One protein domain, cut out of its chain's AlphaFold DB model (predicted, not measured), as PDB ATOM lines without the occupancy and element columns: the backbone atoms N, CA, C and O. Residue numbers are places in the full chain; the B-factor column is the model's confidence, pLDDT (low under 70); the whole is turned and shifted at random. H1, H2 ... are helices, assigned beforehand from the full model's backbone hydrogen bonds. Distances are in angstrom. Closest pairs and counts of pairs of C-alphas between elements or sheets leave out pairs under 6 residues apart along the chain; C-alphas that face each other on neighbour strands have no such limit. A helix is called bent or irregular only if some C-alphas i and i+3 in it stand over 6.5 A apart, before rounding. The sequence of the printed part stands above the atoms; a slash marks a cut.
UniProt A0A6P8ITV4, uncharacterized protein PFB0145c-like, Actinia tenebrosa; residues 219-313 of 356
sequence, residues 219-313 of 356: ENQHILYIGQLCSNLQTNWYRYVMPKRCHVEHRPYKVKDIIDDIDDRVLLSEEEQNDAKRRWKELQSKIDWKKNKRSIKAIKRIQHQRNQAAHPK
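This is residues 219 to 313 of the 356 residues of the protein "uncharacterized protein PFB0145c-like" of Actinia tenebrosa (UniProt A0A6P8ITV4). One long helix, H1, makes the base, and H4 crosses its first half as an uneven X, while the helical hairpin of H2 and H3 packs on its far end. H3 and H4 slope away from H1 like the two legs of an arch with an open gap between them, and at the top of the arch residues 285 to 295 stick out, of which 285 and 286 belong to H3 and 293 to 295 to H4. You will find 95 printed residues here with four named helices in the order H1, H2, H3, H4 and no named strand, the class being all helix. The whole is only just compact, close to loose, with a radius of gyration of the C-alphas of 14.8 A, and spans 46 by 30 by 16 A, only just flat.

Find C-alpha 219 at (-36.925, 37.583, -2.772); from there H1, residues 219 to 241, runs 33.8 A to C-alpha 241 at (-29.271, 38.514, 30.106). H2 is residues 255 to 263, 13.2 A long. Look next for H3, residues 270 to 286, 24.4 A long. H4, residues 293 to 310, runs 26.1 A and ends at C-alpha 310 at (-41.944, 30.538, 5.509). None of the four is bent.

Begin at H1, the hub, which touches the three other helices. H4 touches it at a steep tilt of 54 degrees, opposite ways; look at Gly 227 and Gln 303, their closest C-alphas, 4.9 A apart. H2 touches residues 234 to 241 of H1 alone, at a shallow tilt of 21 degrees, the same way; the closest C-alphas, of Tyr 238 and Ile 258, are 5.8 A apart. Residues 276 to 283 of H3 touch residues 237 to 241 of H1 at a steep tilt of 50 degrees, opposite ways, and the closest C-alphas, of Val 241 and Arg 279, are 5.2 A apart. H2 and H3 form a helical hairpin at a shallow tilt of 31 degrees, with the C-alphas of Ile 262 and Gln 273 closest at 5.9 A. The helix packing is part aligned, part crossed, with two of four touching pairs at a shallow tilt. H4 is apart from H2 and from H3. In H1 and H3 every O i to N i+4 pair is within hydrogen-bond range; in H2 it is 4 of 5 and in H4 12 of 14.

The two C-alphas farthest apart, of Glu 219 and Glu 270, are 47.0 A apart. The printed part has no cut. The link from H1 to H2, residues 242 to 254, is long; those from H2 to H3 and from H3 to H4 are short. Residues 285 to 295, of which 293 to 295 belong to H4, stand free. Read the B-factor column for pLDDT: the mean of the printed part is 77.8, and residues 219 to 222, 247 to 252 and 309 to 313 are under 70.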
ATOM      1  N   GLU A 219     -36.455  36.651  -3.809       53.56
ATOM      2  CA  GLU A 219     -36.925  37.583  -2.772       53.56
ATOM      3  C   GLU A 219     -37.379  36.882  -1.479       53.56
ATOM      4  O   GLU A 219     -37.059  37.346  -0.378       53.56
ATOM      5  N   ASN A 220     -38.065  35.737  -1.578       61.91
ATOM      6  CA  ASN A 220     -38.501  34.979  -0.406       61.91
ATOM      7  C   ASN A 220     -37.337  34.250   0.274       61.91
ATOM      8  O   ASN A 220     -37.321  34.132   1.498       61.91
ATOM      9  N   GLN A 221     -36.296  33.848  -0.456       62.88
ATOM     10  CA  GLN A 221     -35.089  33.303   0.175       62.88
ATOM     11  C   GLN A 221     -34.336  34.373   0.983       62.88
ATOM     12  O   GLN A 221     -33.919  34.123   2.119       62.88
ATOM     13  N   HIS A 222     -34.223  35.593   0.455       63.62
ATOM     14  CA  HIS A 222     -33.572  36.696   1.163       63.62
ATOM     15  C   HIS A 222     -34.342  37.122   2.421       63.62
ATOM     16  O   HIS A 222     -33.728  37.359   3.468       63.62
ATOM     17  N   ILE A 223     -35.680  37.162   2.373       72.06
ATOM     18  CA  ILE A 223     -36.483  37.535   3.545       72.06
ATOM     19  C   ILE A 223     -36.468  36.454   4.635       72.06
ATOM     20  O   ILE A 223     -36.464  36.787   5.827       72.06
ATOM     21  N   LEU A 224     -36.367  35.174   4.250       73.75
ATOM     22  CA  LEU A 224     -36.140  34.061   5.175       73.75
ATOM     23  C   LEU A 224     -34.809  34.221   5.920       73.75
ATOM     24  O   LEU A 224     -34.777  34.156   7.153       73.75
ATOM     25  N   TYR A 225     -33.732  34.508   5.184       73.81
ATOM     26  CA  TYR A 225     -32.392  34.666   5.744       73.81
ATOM     27  C   TYR A 225     -32.287  35.876   6.692       73.81
ATOM     28  O   TYR A 225     -31.860  35.740   7.843       73.81
ATOM     29  N   ILE A 226     -32.757  37.057   6.265       74.62
ATOM     30  CA  ILE A 226     -32.740  38.281   7.091       74.62
ATOM     31  C   ILE A 226     -33.666  38.134   8.312       74.62
ATOM     32  O   ILE A 226     -33.349  38.597   9.413       74.62
ATOM     33  N   GLY A 227     -34.799  37.449   8.160       78.81
ATOM     34  CA  GLY A 227     -35.686  37.145   9.276       78.81
ATOM     35  C   GLY A 227     -35.065  36.203  10.310       78.81
ATOM     36  O   GLY A 227     -35.264  36.407  11.512       78.81
ATOM     37  N   GLN A 228     -34.290  35.202   9.882       79.50
ATOM     38  CA  GLN A 228     -33.562  34.323  10.800       79.50
ATOM     39  C   GLN A 228     -32.462  35.079  11.551       79.50
ATOM     40  O   GLN A 228     -32.342  34.921  12.766       79.50
ATOM     41  N   LEU A 229     -31.730  35.969  10.870       79.12
ATOM     42  CA  LEU A 229     -30.759  36.868  11.504       79.12
ATOM     43  C   LEU A 229     -31.407  37.687  12.632       79.12
ATOM     44  O   LEU A 229     -30.876  37.760  13.741       79.12
ATOM     45  N   CYS A 230     -32.584  38.259  12.370       80.75
ATOM     46  CA  CYS A 230     -33.355  39.014  13.357       80.75
ATOM     47  C   CYS A 230     -33.755  38.162  14.577       80.75
ATOM     48  O   CYS A 230     -33.692  38.645  15.707       80.75
ATOM     49  N   SER A 231     -34.151  36.900  14.363       80.62
ATOM     50  CA  SER A 231     -34.451  35.951  15.449       80.62
ATOM     51  C   SER A 231     -33.210  35.633  16.284       80.62
ATOM     52  O   SER A 231     -33.256  35.725  17.508       80.62
ATOM     53  N   ASN A 232     -32.086  35.324  15.633       81.44
ATOM     54  CA  ASN A 232     -30.827  35.003  16.305       81.44
ATOM     55  C   ASN A 232     -30.324  36.179  17.151       81.44
ATOM     56  O   ASN A 232     -29.855  35.983  18.269       81.44
ATOM     57  N   LEU A 233     -30.467  37.409  16.648       82.31
ATOM     58  CA  LEU A 233     -30.085  38.616  17.375       82.31
ATOM     59  C   LEU A 233     -30.844  38.748  18.706       82.31
ATOM     60  O   LEU A 233     -30.229  38.996  19.741       82.31
ATOM     61  N   GLN A 234     -32.164  38.540  18.697       83.44
ATOM     62  CA  GLN A 234     -32.976  38.620  19.915       83.44
ATOM     63  C   GLN A 234     -32.702  37.458  20.878       83.44
ATOM     64  O   GLN A 234     -32.622  37.683  22.086       83.44
ATOM     65  N   THR A 235     -32.469  36.248  20.364       83.56
ATOM     66  CA  THR A 235     -32.029  35.105  21.178       83.56
ATOM     67  C   THR A 235     -30.682  35.372  21.843       83.56
ATOM     68  O   THR A 235     -30.515  35.066  23.020       83.56
ATOM     69  N   ASN A 236     -29.734  36.000  21.144       84.88
ATOM     70  CA  ASN A 236     -28.437  36.361  21.718       84.88
ATOM     71  C   ASN A 236     -28.570  37.408  22.830       84.88
ATOM     72  O   ASN A 236     -27.906  37.293  23.859       84.88
ATOM     73  N   TRP A 237     -29.454  38.395  22.665       86.75
ATOM     74  CA  TRP A 237     -29.776  39.346  23.732       86.75
ATOM     75  C   TRP A 237     -30.372  38.650  24.952       86.75
ATOM     76  O   TRP A 237     -29.927  38.897  26.071       86.75
ATOM     77  N   TYR A 238     -31.319  37.734  24.744       86.25
ATOM     78  CA  TYR A 238     -31.898  36.953  25.833       86.25
ATOM     79  C   TYR A 238     -30.839  36.087  26.524       86.25
ATOM     80  O   TYR A 238     -30.724  36.118  27.744       86.25
ATOM     81  N   ARG A 239     -29.996  35.382  25.761       86.25
ATOM     82  CA  ARG A 239     -28.899  34.553  26.284       86.25
ATOM     83  C   ARG A 239     -27.883  35.365  27.084       86.25
ATOM     84  O   ARG A 239     -27.379  34.869  28.083       86.25
ATOM     85  N   TYR A 240     -27.595  36.602  26.678       87.19
ATOM     86  CA  TYR A 240     -26.710  37.488  27.434       87.19
ATOM     87  C   TYR A 240     -27.289  37.825  28.812       87.19
ATOM     88  O   TYR A 240     -26.578  37.797  29.814       87.19
ATOM     89  N   VAL A 241     -28.587  38.120  28.868       86.06
ATOM     90  CA  VAL A 241     -29.271  38.514  30.106       86.06
ATOM     91  C   VAL A 241     -29.569  37.305  30.999       86.06
ATOM     92  O   VAL A 241     -29.424  37.397  32.217       86.06
ATOM     93  N   MET A 242     -29.912  36.164  30.394       83.00
ATOM     94  CA  MET A 242     -30.376  34.929  31.038       83.00
ATOM     95  C   MET A 242     -29.616  33.678  30.538       83.00
ATOM     96  O   MET A 242     -30.219  32.742  30.002       83.00
ATOM     97  N   PRO A 243     -28.286  33.593  30.714       80.50
ATOM     98  CA  PRO A 243     -27.472  32.516  30.145       80.50
ATOM     99  C   PRO A 243     -27.833  31.141  30.708       80.50
ATOM    100  O   PRO A 243     -27.853  30.163  29.967       80.50
ATOM    101  N   LYS A 244     -28.193  31.071  31.996       78.62
ATOM    102  CA  LYS A 244     -28.599  29.828  32.665       78.62
ATOM    103  C   LYS A 244     -30.019  29.369  32.315       78.62
ATOM    104  O   LYS A 244     -30.427  28.358  32.852       78.62
ATOM    105  N   ARG A 245     -30.786  30.104  31.495       73.56
ATOM    106  CA  ARG A 245     -32.181  29.760  31.128       73.56
ATOM    107  C   ARG A 245     -32.412  29.656  29.618       73.56
ATOM    108  O   ARG A 245     -33.471  29.216  29.171       73.56
ATOM    109  N   CYS A 246     -31.422  30.021  28.808       73.00
ATOM    110  CA  CYS A 246     -31.466  29.859  27.359       73.00
ATOM    111  C   CYS A 246     -31.076  28.417  26.972       73.00
ATOM    112  O   CYS A 246     -29.993  28.187  26.441       73.00
ATOM    113  N   HIS A 247     -31.935  27.440  27.282       63.03
ATOM    114  CA  HIS A 247     -31.653  26.008  27.068       63.03
ATOM    115  C   HIS A 247     -32.138  25.452  25.724       63.03
ATOM    116  O   HIS A 247     -31.884  24.292  25.421       63.03
ATOM    117  N   VAL A 248     -32.851  26.248  24.923       61.66
ATOM    118  CA  VAL A 248     -33.498  25.763  23.698       61.66
ATOM    119  C   VAL A 248     -32.954  26.528  22.497       61.66
ATOM    120  O   VAL A 248     -33.223  27.720  22.348       61.66
ATOM    121  N   GLU A 249     -32.211  25.840  21.625       56.38
ATOM    122  CA  GLU A 249     -31.619  26.417  20.402       56.38
ATOM    123  C   GLU A 249     -32.657  26.976  19.418       56.38
ATOM    124  O   GLU A 249     -32.335  27.837  18.601       56.38
ATOM    125  N   HIS A 250     -33.919  26.557  19.527       58.97
ATOM    126  CA  HIS A 250     -34.981  26.918  18.585       58.97
ATOM    127  C   HIS A 250     -36.154  27.691  19.203       58.97
ATOM    128  O   HIS A 250     -37.185  27.853  18.553       58.97
ATOM    129  N   ARG A 251     -36.026  28.211  20.435       67.81
ATOM    130  CA  ARG A 251     -37.076  29.068  21.013       67.81
ATOM    131  C   ARG A 251     -36.929  30.509  20.496       67.81
ATOM    132  O   ARG A 251     -35.861  31.103  20.655       67.81
ATOM    133  N   PRO A 252     -37.977  31.100  19.892       69.12
ATOM    134  CA  PRO A 252     -37.923  32.473  19.404       69.12
ATOM    135  C   PRO A 252     -38.118  33.453  20.569       69.12
ATOM    136  O   PRO A 252     -39.243  33.855  20.864       69.12
ATOM    137  N   TYR A 253     -37.025  33.830  21.235       79.00
ATOM    138  CA  TYR A 253     -37.055  34.837  22.297       79.00
ATOM    139  C   TYR A 253     -37.222  36.241  21.715       79.00
ATOM    140  O   TYR A 253     -36.551  36.628  20.756       79.00
ATOM    141  N   LYS A 254     -38.103  37.034  22.318       81.00
ATOM    142  CA  LYS A 254     -38.343  38.439  21.981       81.00
ATOM    143  C   LYS A 254     -37.790  39.332  23.081       81.00
ATOM    144  O   LYS A 254     -37.695  38.948  24.238       81.00
ATOM    145  N   VAL A 255     -37.515  40.587  22.734       79.31
ATOM    146  CA  VAL A 255     -37.085  41.606  23.712       79.31
ATOM    147  C   VAL A 255     -38.080  41.756  24.868       79.31
ATOM    148  O   VAL A 255     -37.658  41.977  25.994       79.31
ATOM    149  N   LYS A 256     -39.386  41.609  24.605       81.44
ATOM    150  CA  LYS A 256     -40.402  41.626  25.666       81.44
ATOM    151  C   LYS A 256     -40.242  40.456  26.644       81.44
ATOM    152  O   LYS A 256     -40.370  40.676  27.833       81.44
ATOM    153  N   ASP A 257     -39.852  39.278  26.153       81.88
ATOM    154  CA  ASP A 257     -39.708  38.079  26.980       81.88
ATOM    155  C   ASP A 257     -38.526  38.247  27.950       81.88
ATOM    156  O   ASP A 257     -38.571  37.756  29.064       81.88
ATOM    157  N   ILE A 258     -37.490  39.015  27.575       83.38
ATOM    158  CA  ILE A 258     -36.412  39.401  28.503       83.38
ATOM    159  C   ILE A 258     -36.973  40.211  29.675       83.38
ATOM    160  O   ILE A 258     -36.574  39.994  30.809       83.38
ATOM    161  N   ILE A 259     -37.856  41.172  29.399       82.56
ATOM    162  CA  ILE A 259     -38.413  42.065  30.421       82.56
ATOM    163  C   ILE A 259     -39.367  41.281  31.324       82.56
ATOM    164  O   ILE A 259     -39.217  41.324  32.541       82.56
ATOM    165  N   ASP A 260     -40.287  40.532  30.717       84.44
ATOM    166  CA  ASP A 260     -41.292  39.740  31.423       84.44
ATOM    167  C   ASP A 260     -40.614  38.689  32.331       84.44
ATOM    168  O   ASP A 260     -40.924  38.612  33.520       84.44
ATOM    169  N   ASP A 261     -39.611  37.961  31.822       84.50
ATOM    170  CA  ASP A 261     -38.908  36.917  32.586       84.50
ATOM    171  C   ASP A 261     -37.985  37.486  33.679       84.50
ATOM    172  O   ASP A 261     -37.711  36.804  34.664       84.50
ATOM    173  N   ILE A 262     -37.480  38.722  33.534       84.69
ATOM    174  CA  ILE A 262     -36.759  39.402  34.623       84.69
ATOM    175  C   ILE A 262     -37.702  39.666  35.793       84.69
ATOM    176  O   ILE A 262     -37.276  39.558  36.940       84.69
ATOM    177  N   ASP A 263     -38.940  40.078  35.532       80.56
ATOM    178  CA  ASP A 263     -39.870  40.518  36.575       80.56
ATOM    179  C   ASP A 263     -40.666  39.363  37.211       80.56
ATOM    180  O   ASP A 263     -41.274  39.547  38.271       80.56
ATOM    181  N   ASP A 264     -40.589  38.159  36.640       80.31
ATOM    182  CA  ASP A 264     -41.223  36.952  37.167       80.31
ATOM    183  C   ASP A 264     -40.473  36.377  38.391       80.31
ATOM    184  O   ASP A 264     -39.403  35.769  38.299       80.31
ATOM    185  N   ARG A 265     -41.088  36.549  39.569       70.62
ATOM    186  CA  ARG A 265     -40.574  36.090  40.875       70.62
ATOM    187  C   ARG A 265     -40.697  34.582  41.107       70.62
ATOM    188  O   ARG A 265     -40.158  34.081  42.088       70.62
ATOM    189  N   VAL A 266     -41.435  33.871  40.258       72.81
ATOM    190  CA  VAL A 266     -41.537  32.405  40.285       72.81
ATOM    191  C   VAL A 266     -40.390  31.788  39.476       72.81
ATOM    192  O   VAL A 266     -39.914  30.699  39.792       72.81
ATOM    193  N   LEU A 267     -39.925  32.500  38.445       70.44
ATOM    194  CA  LEU A 267     -38.914  32.039  37.489       70.44
ATOM    195  C   LEU A 267     -37.466  32.234  37.973       70.44
ATOM    196  O   LEU A 267     -36.589  31.419  37.649       70.44
ATOM    197  N   LEU A 268     -37.208  33.298  38.739       80.06
ATOM    198  CA  LEU A 268     -35.878  33.675  39.223       80.06
ATOM    199  C   LEU A 268     -35.873  33.884  40.737       80.06
ATOM    200  O   LEU A 268     -36.774  34.509  41.293       80.06
ATOM    201  N   SER A 269     -34.806  33.422  41.392       80.75
ATOM    202  CA  SER A 269     -34.499  33.854  42.759       80.75
ATOM    203  C   SER A 269     -34.152  35.350  42.797       80.75
ATOM    204  O   SER A 269     -33.775  35.943  41.784       80.75
ATOM    205  N   GLU A 270     -34.243  35.980  43.969       80.25
ATOM    206  CA  GLU A 270     -33.966  37.418  44.126       80.25
ATOM    207  C   GLU A 270     -32.531  37.793  43.693       80.25
ATOM    208  O   GLU A 270     -32.306  38.836  43.075       80.25
ATOM    209  N   GLU A 271     -31.562  36.903  43.928       81.31
ATOM    210  CA  GLU A 271     -30.172  37.064  43.487       81.31
ATOM    211  C   GLU A 271     -30.039  36.981  41.956       81.31
ATOM    212  O   GLU A 271     -29.457  37.869  41.325       81.31
ATOM    213  N   GLU A 272     -30.660  35.978  41.327       83.25
ATOM    214  CA  GLU A 272     -30.660  35.823  39.865       83.25
ATOM    215  C   GLU A 272     -31.390  36.967  39.156       83.25
ATOM    216  O   GLU A 272     -30.965  37.407  38.083       83.25
ATOM    217  N   GLN A 273     -32.461  37.480  39.766       83.69
ATOM    218  CA  GLN A 273     -33.204  38.631  39.272       83.69
ATOM    219  C   GLN A 273     -32.336  39.894  39.285       83.69
ATOM    220  O   GLN A 273     -32.307  40.638  38.299       83.69
ATOM    221  N   ASN A 274     -31.589  40.133  40.366       84.62
ATOM    222  CA  ASN A 274     -30.674  41.269  40.462       84.62
ATOM    223  C   ASN A 274     -29.534  41.171  39.433       84.62
ATOM    224  O   ASN A 274     -29.226  42.154  38.747       84.62
ATOM    225  N   ASP A 275     -28.975  39.977  39.238       87.50
ATOM    226  CA  ASP A 275     -27.959  39.715  38.217       87.50
ATOM    227  C   ASP A 275     -28.487  39.893  36.785       87.50
ATOM    228  O   ASP A 275     -27.796  40.442  35.917       87.50
ATOM    229  N   ALA A 276     -29.713  39.448  36.505       87.12
ATOM    230  CA  ALA A 276     -30.368  39.655  35.218       87.12
ATOM    231  C   ALA A 276     -30.677  41.139  34.967       87.12
ATOM    232  O   ALA A 276     -30.364  41.647  33.891       87.12
ATOM    233  N   LYS A 277     -31.177  41.875  35.971       86.88
ATOM    234  CA  LYS A 277     -31.388  43.334  35.893       86.88
ATOM    235  C   LYS A 277     -30.086  44.081  35.620       86.88
ATOM    236  O   LYS A 277     -30.074  45.005  34.801       86.88
ATOM    237  N   ARG A 278     -28.975  43.672  36.246       89.75
ATOM    238  CA  ARG A 278     -27.641  44.233  35.971       89.75
ATOM    239  C   ARG A 278     -27.224  43.987  34.520       89.75
ATOM    240  O   ARG A 278     -26.872  44.940  33.829       89.75
ATOM    241  N   ARG A 279     -27.315  42.744  34.035       90.94
ATOM    242  CA  ARG A 279     -26.966  42.384  32.644       90.94
ATOM    243  C   ARG A 279     -27.877  43.049  31.618       90.94
ATOM    244  O   ARG A 279     -27.403  43.449  30.561       90.94
ATOM    245  N   TRP A 280     -29.159  43.227  31.933       90.00
ATOM    246  CA  TRP A 280     -30.096  43.972  31.096       90.00
ATOM    247  C   TRP A 280     -29.707  45.445  30.990       90.00
ATOM    248  O   TRP A 280     -29.605  45.958  29.878       90.00
ATOM    249  N   LYS A 281     -29.385  46.109  32.110       86.31
ATOM    250  CA  LYS A 281     -28.870  47.490  32.097       86.31
ATOM    251  C   LYS A 281     -27.554  47.610  31.325       86.31
ATOM    252  O   LYS A 281     -27.363  48.564  30.573       86.31
ATOM    253  N   GLU A 282     -26.662  46.634  31.462       89.19
ATOM    254  CA  GLU A 282     -25.391  46.611  30.737       89.19
ATOM    255  C   GLU A 282     -25.600  46.427  29.225       89.19
ATOM    256  O   GLU A 282     -25.061  47.194  28.425       89.19
ATOM    257  N   LEU A 283     -26.446  45.478  28.815       87.12
ATOM    258  CA  LEU A 283     -26.852  45.307  27.418       87.12
ATOM    259  C   LEU A 283     -27.503  46.590  26.883       87.12
ATOM    260  O   LEU A 283     -27.257  46.991  25.743       87.12
ATOM    261  N   GLN A 284     -28.284  47.271  27.728       82.56
ATOM    262  CA  GLN A 284     -28.884  48.554  27.400       82.56
ATOM    263  C   GLN A 284     -27.857  49.667  27.174       82.56
ATOM    264  O   GLN A 284     -28.068  50.499  26.300       82.56
ATOM    265  N   SER A 285     -26.734  49.666  27.896       83.38
ATOM    266  CA  SER A 285     -25.639  50.619  27.663       83.38
ATOM    267  C   SER A 285     -24.761  50.280  26.453       83.38
ATOM    268  O   SER A 285     -24.254  51.188  25.801       83.38
ATOM    269  N   LYS A 286     -24.591  48.989  26.126       84.69
ATOM    270  CA  LYS A 286     -23.751  48.532  25.002       84.69
ATOM    271  C   LYS A 286     -24.396  48.774  23.637       84.69
ATOM    272  O   LYS A 286     -23.703  48.810  22.624       84.69
ATOM    273  N   ILE A 287     -25.717  48.922  23.598       81.00
ATOM    274  CA  ILE A 287     -26.487  49.151  22.377       81.00
ATOM    275  C   ILE A 287     -27.073  50.561  22.436       81.00
ATOM    276  O   ILE A 287     -27.761  50.914  23.383       81.00
ATOM    277  N   ASP A 288     -26.873  51.374  21.401       79.62
ATOM    278  CA  ASP A 288     -27.540  52.679  21.321       79.62
ATOM    279  C   ASP A 288     -29.008  52.504  20.889       79.62
ATOM    280  O   ASP A 288     -29.350  52.533  19.701       79.62
ATOM    281  N   TRP A 289     -29.897  52.280  21.858       78.31
ATOM    282  CA  TRP A 289     -31.328  52.049  21.617       78.31
ATOM    283  C   TRP A 289     -32.046  53.269  21.037       78.31
ATOM    284  O   TRP A 289     -33.043  53.108  20.327       78.31
ATOM    285  N   LYS A 290     -31.562  54.491  21.314       74.88
ATOM    286  CA  LYS A 290     -32.169  55.724  20.789       74.88
ATOM    287  C   LYS A 290     -31.863  55.871  19.302       74.88
ATOM    288  O   LYS A 290     -32.798  56.067  18.523       74.88
ATOM    289  N   LYS A 291     -30.603  55.687  18.897       76.81
ATOM    290  CA  LYS A 291     -30.186  55.710  17.485       76.81
ATOM    291  C   LYS A 291     -30.772  54.540  16.689       76.81
ATOM    292  O   LYS A 291     -31.235  54.732  15.568       76.81
ATOM    293  N   ASN A 292     -30.859  53.349  17.286       75.88
ATOM    294  CA  ASN A 292     -31.337  52.132  16.613       75.88
ATOM    295  C   ASN A 292     -32.846  51.859  16.765       75.88
ATOM    296  O   ASN A 292     -33.332  50.794  16.375       75.88
ATOM    297  N   LYS A 293     -33.628  52.818  17.283       76.94
ATOM    298  CA  LYS A 293     -35.071  52.658  17.546       76.94
ATOM    299  C   LYS A 293     -35.867  52.187  16.322       76.94
ATOM    300  O   LYS A 293     -36.806  51.403  16.465       76.94
ATOM    301  N   ARG A 294     -35.521  52.663  15.117       75.12
ATOM    302  CA  ARG A 294     -36.175  52.242  13.862       75.12
ATOM    303  C   ARG A 294     -35.834  50.793  13.508       75.12
ATOM    304  O   ARG A 294     -36.751  50.019  13.250       75.12
ATOM    305  N   SER A 295     -34.560  50.415  13.579       76.06
ATOM    306  CA  SER A 295     -34.080  49.058  13.284       76.06
ATOM    307  C   SER A 295     -34.670  48.024  14.244       76.06
ATOM    308  O   SER A 295     -35.149  46.978  13.818       76.06
ATOM    309  N   ILE A 296     -34.761  48.355  15.534       77.50
ATOM    310  CA  ILE A 296     -35.356  47.471  16.549       77.50
ATOM    311  C   ILE A 296     -36.859  47.266  16.301       77.50
ATOM    312  O   ILE A 296     -37.374  46.161  16.468       77.50
ATOM    313  N   LYS A 297     -37.579  48.296  15.835       77.81
ATOM    314  CA  LYS A 297     -38.977  48.142  15.391       77.81
ATOM    315  C   LYS A 297     -39.095  47.327  14.098       77.81
ATOM    316  O   LYS A 297     -40.084  46.612  13.932       77.81
ATOM    317  N   ALA A 298     -38.117  47.432  13.198       80.12
ATOM    318  CA  ALA A 298     -38.097  46.697  11.936       80.12
ATOM    319  C   ALA A 298     -37.950  45.184  12.150       80.12
ATOM    320  O   ALA A 298     -38.616  44.436  11.442       80.12
ATOM    321  N   ILE A 299     -37.214  44.739  13.181       81.81
ATOM    322  CA  ILE A 299     -37.091  43.316  13.558       81.81
ATOM    323  C   ILE A 299     -38.463  42.627  13.610       81.81
ATOM    324  O   ILE A 299     -38.655  41.591  12.981       81.81
ATOM    325  N   LYS A 300     -39.457  43.239  14.273       78.81
ATOM    326  CA  LYS A 300     -40.816  42.674  14.381       78.81
ATOM    327  C   LYS A 300     -41.509  42.542  13.019       78.81
ATOM    328  O   LYS A 300     -42.224  41.572  12.789       78.81
ATOM    329  N   ARG A 301     -41.328  43.523  12.128       79.19
ATOM    330  CA  ARG A 301     -41.938  43.523  10.785       79.19
ATOM    331  C   ARG A 301     -41.277  42.490   9.878       79.19
ATOM    332  O   ARG A 301     -41.984  41.717   9.248       79.19
ATOM    333  N   ILE A 302     -39.947  42.433   9.889       81.00
ATOM    334  CA  ILE A 302     -39.159  41.474   9.110       81.00
ATOM    335  C   ILE A 302     -39.459  40.048   9.572       81.00
ATOM    336  O   ILE A 302     -39.687  39.182   8.743       81.00
ATOM    337  N   GLN A 303     -39.544  39.786  10.879       76.88
ATOM    338  CA  GLN A 303     -39.936  38.465  11.383       76.88
ATOM    339  C   GLN A 303     -41.376  38.089  11.002       76.88
ATOM    340  O   GLN A 303     -41.650  36.924  10.729       76.88
ATOM    341  N   HIS A 304     -42.300  39.056  10.953       77.19
ATOM    342  CA  HIS A 304     -43.659  38.803  10.470       77.19
ATOM    343  C   HIS A 304     -43.671  38.446   8.978       77.19
ATOM    344  O   HIS A 304     -44.298  37.464   8.600       77.19
ATOM    345  N   GLN A 305     -42.924  39.183   8.153       74.62
ATOM    346  CA  GLN A 305     -42.763  38.886   6.727       74.62
ATOM    347  C   GLN A 305     -42.050  37.549   6.495       74.62
ATOM    348  O   GLN A 305     -42.500  36.758   5.677       74.62
ATOM    349  N   ARG A 306     -41.006  37.239   7.275       79.81
ATOM    350  CA  ARG A 306     -40.339  35.931   7.289       79.81
ATOM    351  C   ARG A 306     -41.336  34.812   7.535       79.81
ATOM    352  O   ARG A 306     -41.318  33.824   6.823       79.81
ATOM    353  N   ASN A 307     -42.206  34.961   8.531       73.19
ATOM    354  CA  ASN A 307     -43.227  33.957   8.819       73.19
ATOM    355  C   ASN A 307     -44.259  33.859   7.683       73.19
ATOM    356  O   ASN A 307     -44.686  32.762   7.366       73.19
ATOM    357  N   GLN A 308     -44.621  34.966   7.030       71.94
ATOM    358  CA  GLN A 308     -45.482  34.923   5.840       71.94
ATOM    359  C   GLN A 308     -44.812  34.263   4.625       71.94
ATOM    360  O   GLN A 308     -45.511  33.680   3.809       71.94
ATOM    361  N   ALA A 309     -43.488  34.365   4.492       69.00
ATOM    362  CA  ALA A 309     -42.723  33.706   3.432       69.00
ATOM    363  C   ALA A 309     -42.426  32.229   3.753       69.00
ATOM    364  O   ALA A 309     -42.388  31.399   2.856       69.00
ATOM    365  N   ALA A 310     -42.227  31.894   5.033       65.75
ATOM    366  CA  ALA A 310     -41.944  30.538   5.509       65.75
ATOM    367  C   ALA A 310     -43.189  29.647   5.590       65.75
ATOM    368  O   ALA A 310     -43.059  28.427   5.685       65.75
ATOM    369  N   HIS A 311     -44.382  30.245   5.630       66.00
ATOM    370  CA  HIS A 311     -45.633  29.527   5.830       66.00
ATOM    371  C   HIS A 311     -46.606  29.822   4.683       66.00
ATOM    372  O   HIS A 311     -46.880  30.994   4.411       66.00
ATOM    373  N   PRO A 312     -47.155  28.794   4.015       60.00
ATOM    374  CA  PRO A 312     -48.140  28.993   2.960       60.00
ATOM    375  C   PRO A 312     -49.379  29.723   3.509       60.00
ATOM    376  O   PRO A 312     -49.894  29.380   4.572       60.00
ATOM    377  N   LYS A 313     -49.854  30.757   2.794       58.88
ATOM    378  CA  LYS A 313     -51.038  31.559   3.188       58.88
ATOM    379  C   LYS A 313     -52.346  30.766   3.142       58.88
ATOM    380  O   LYS A 313     -53.304  31.140   3.811       58.88
TER     381      LYS A 313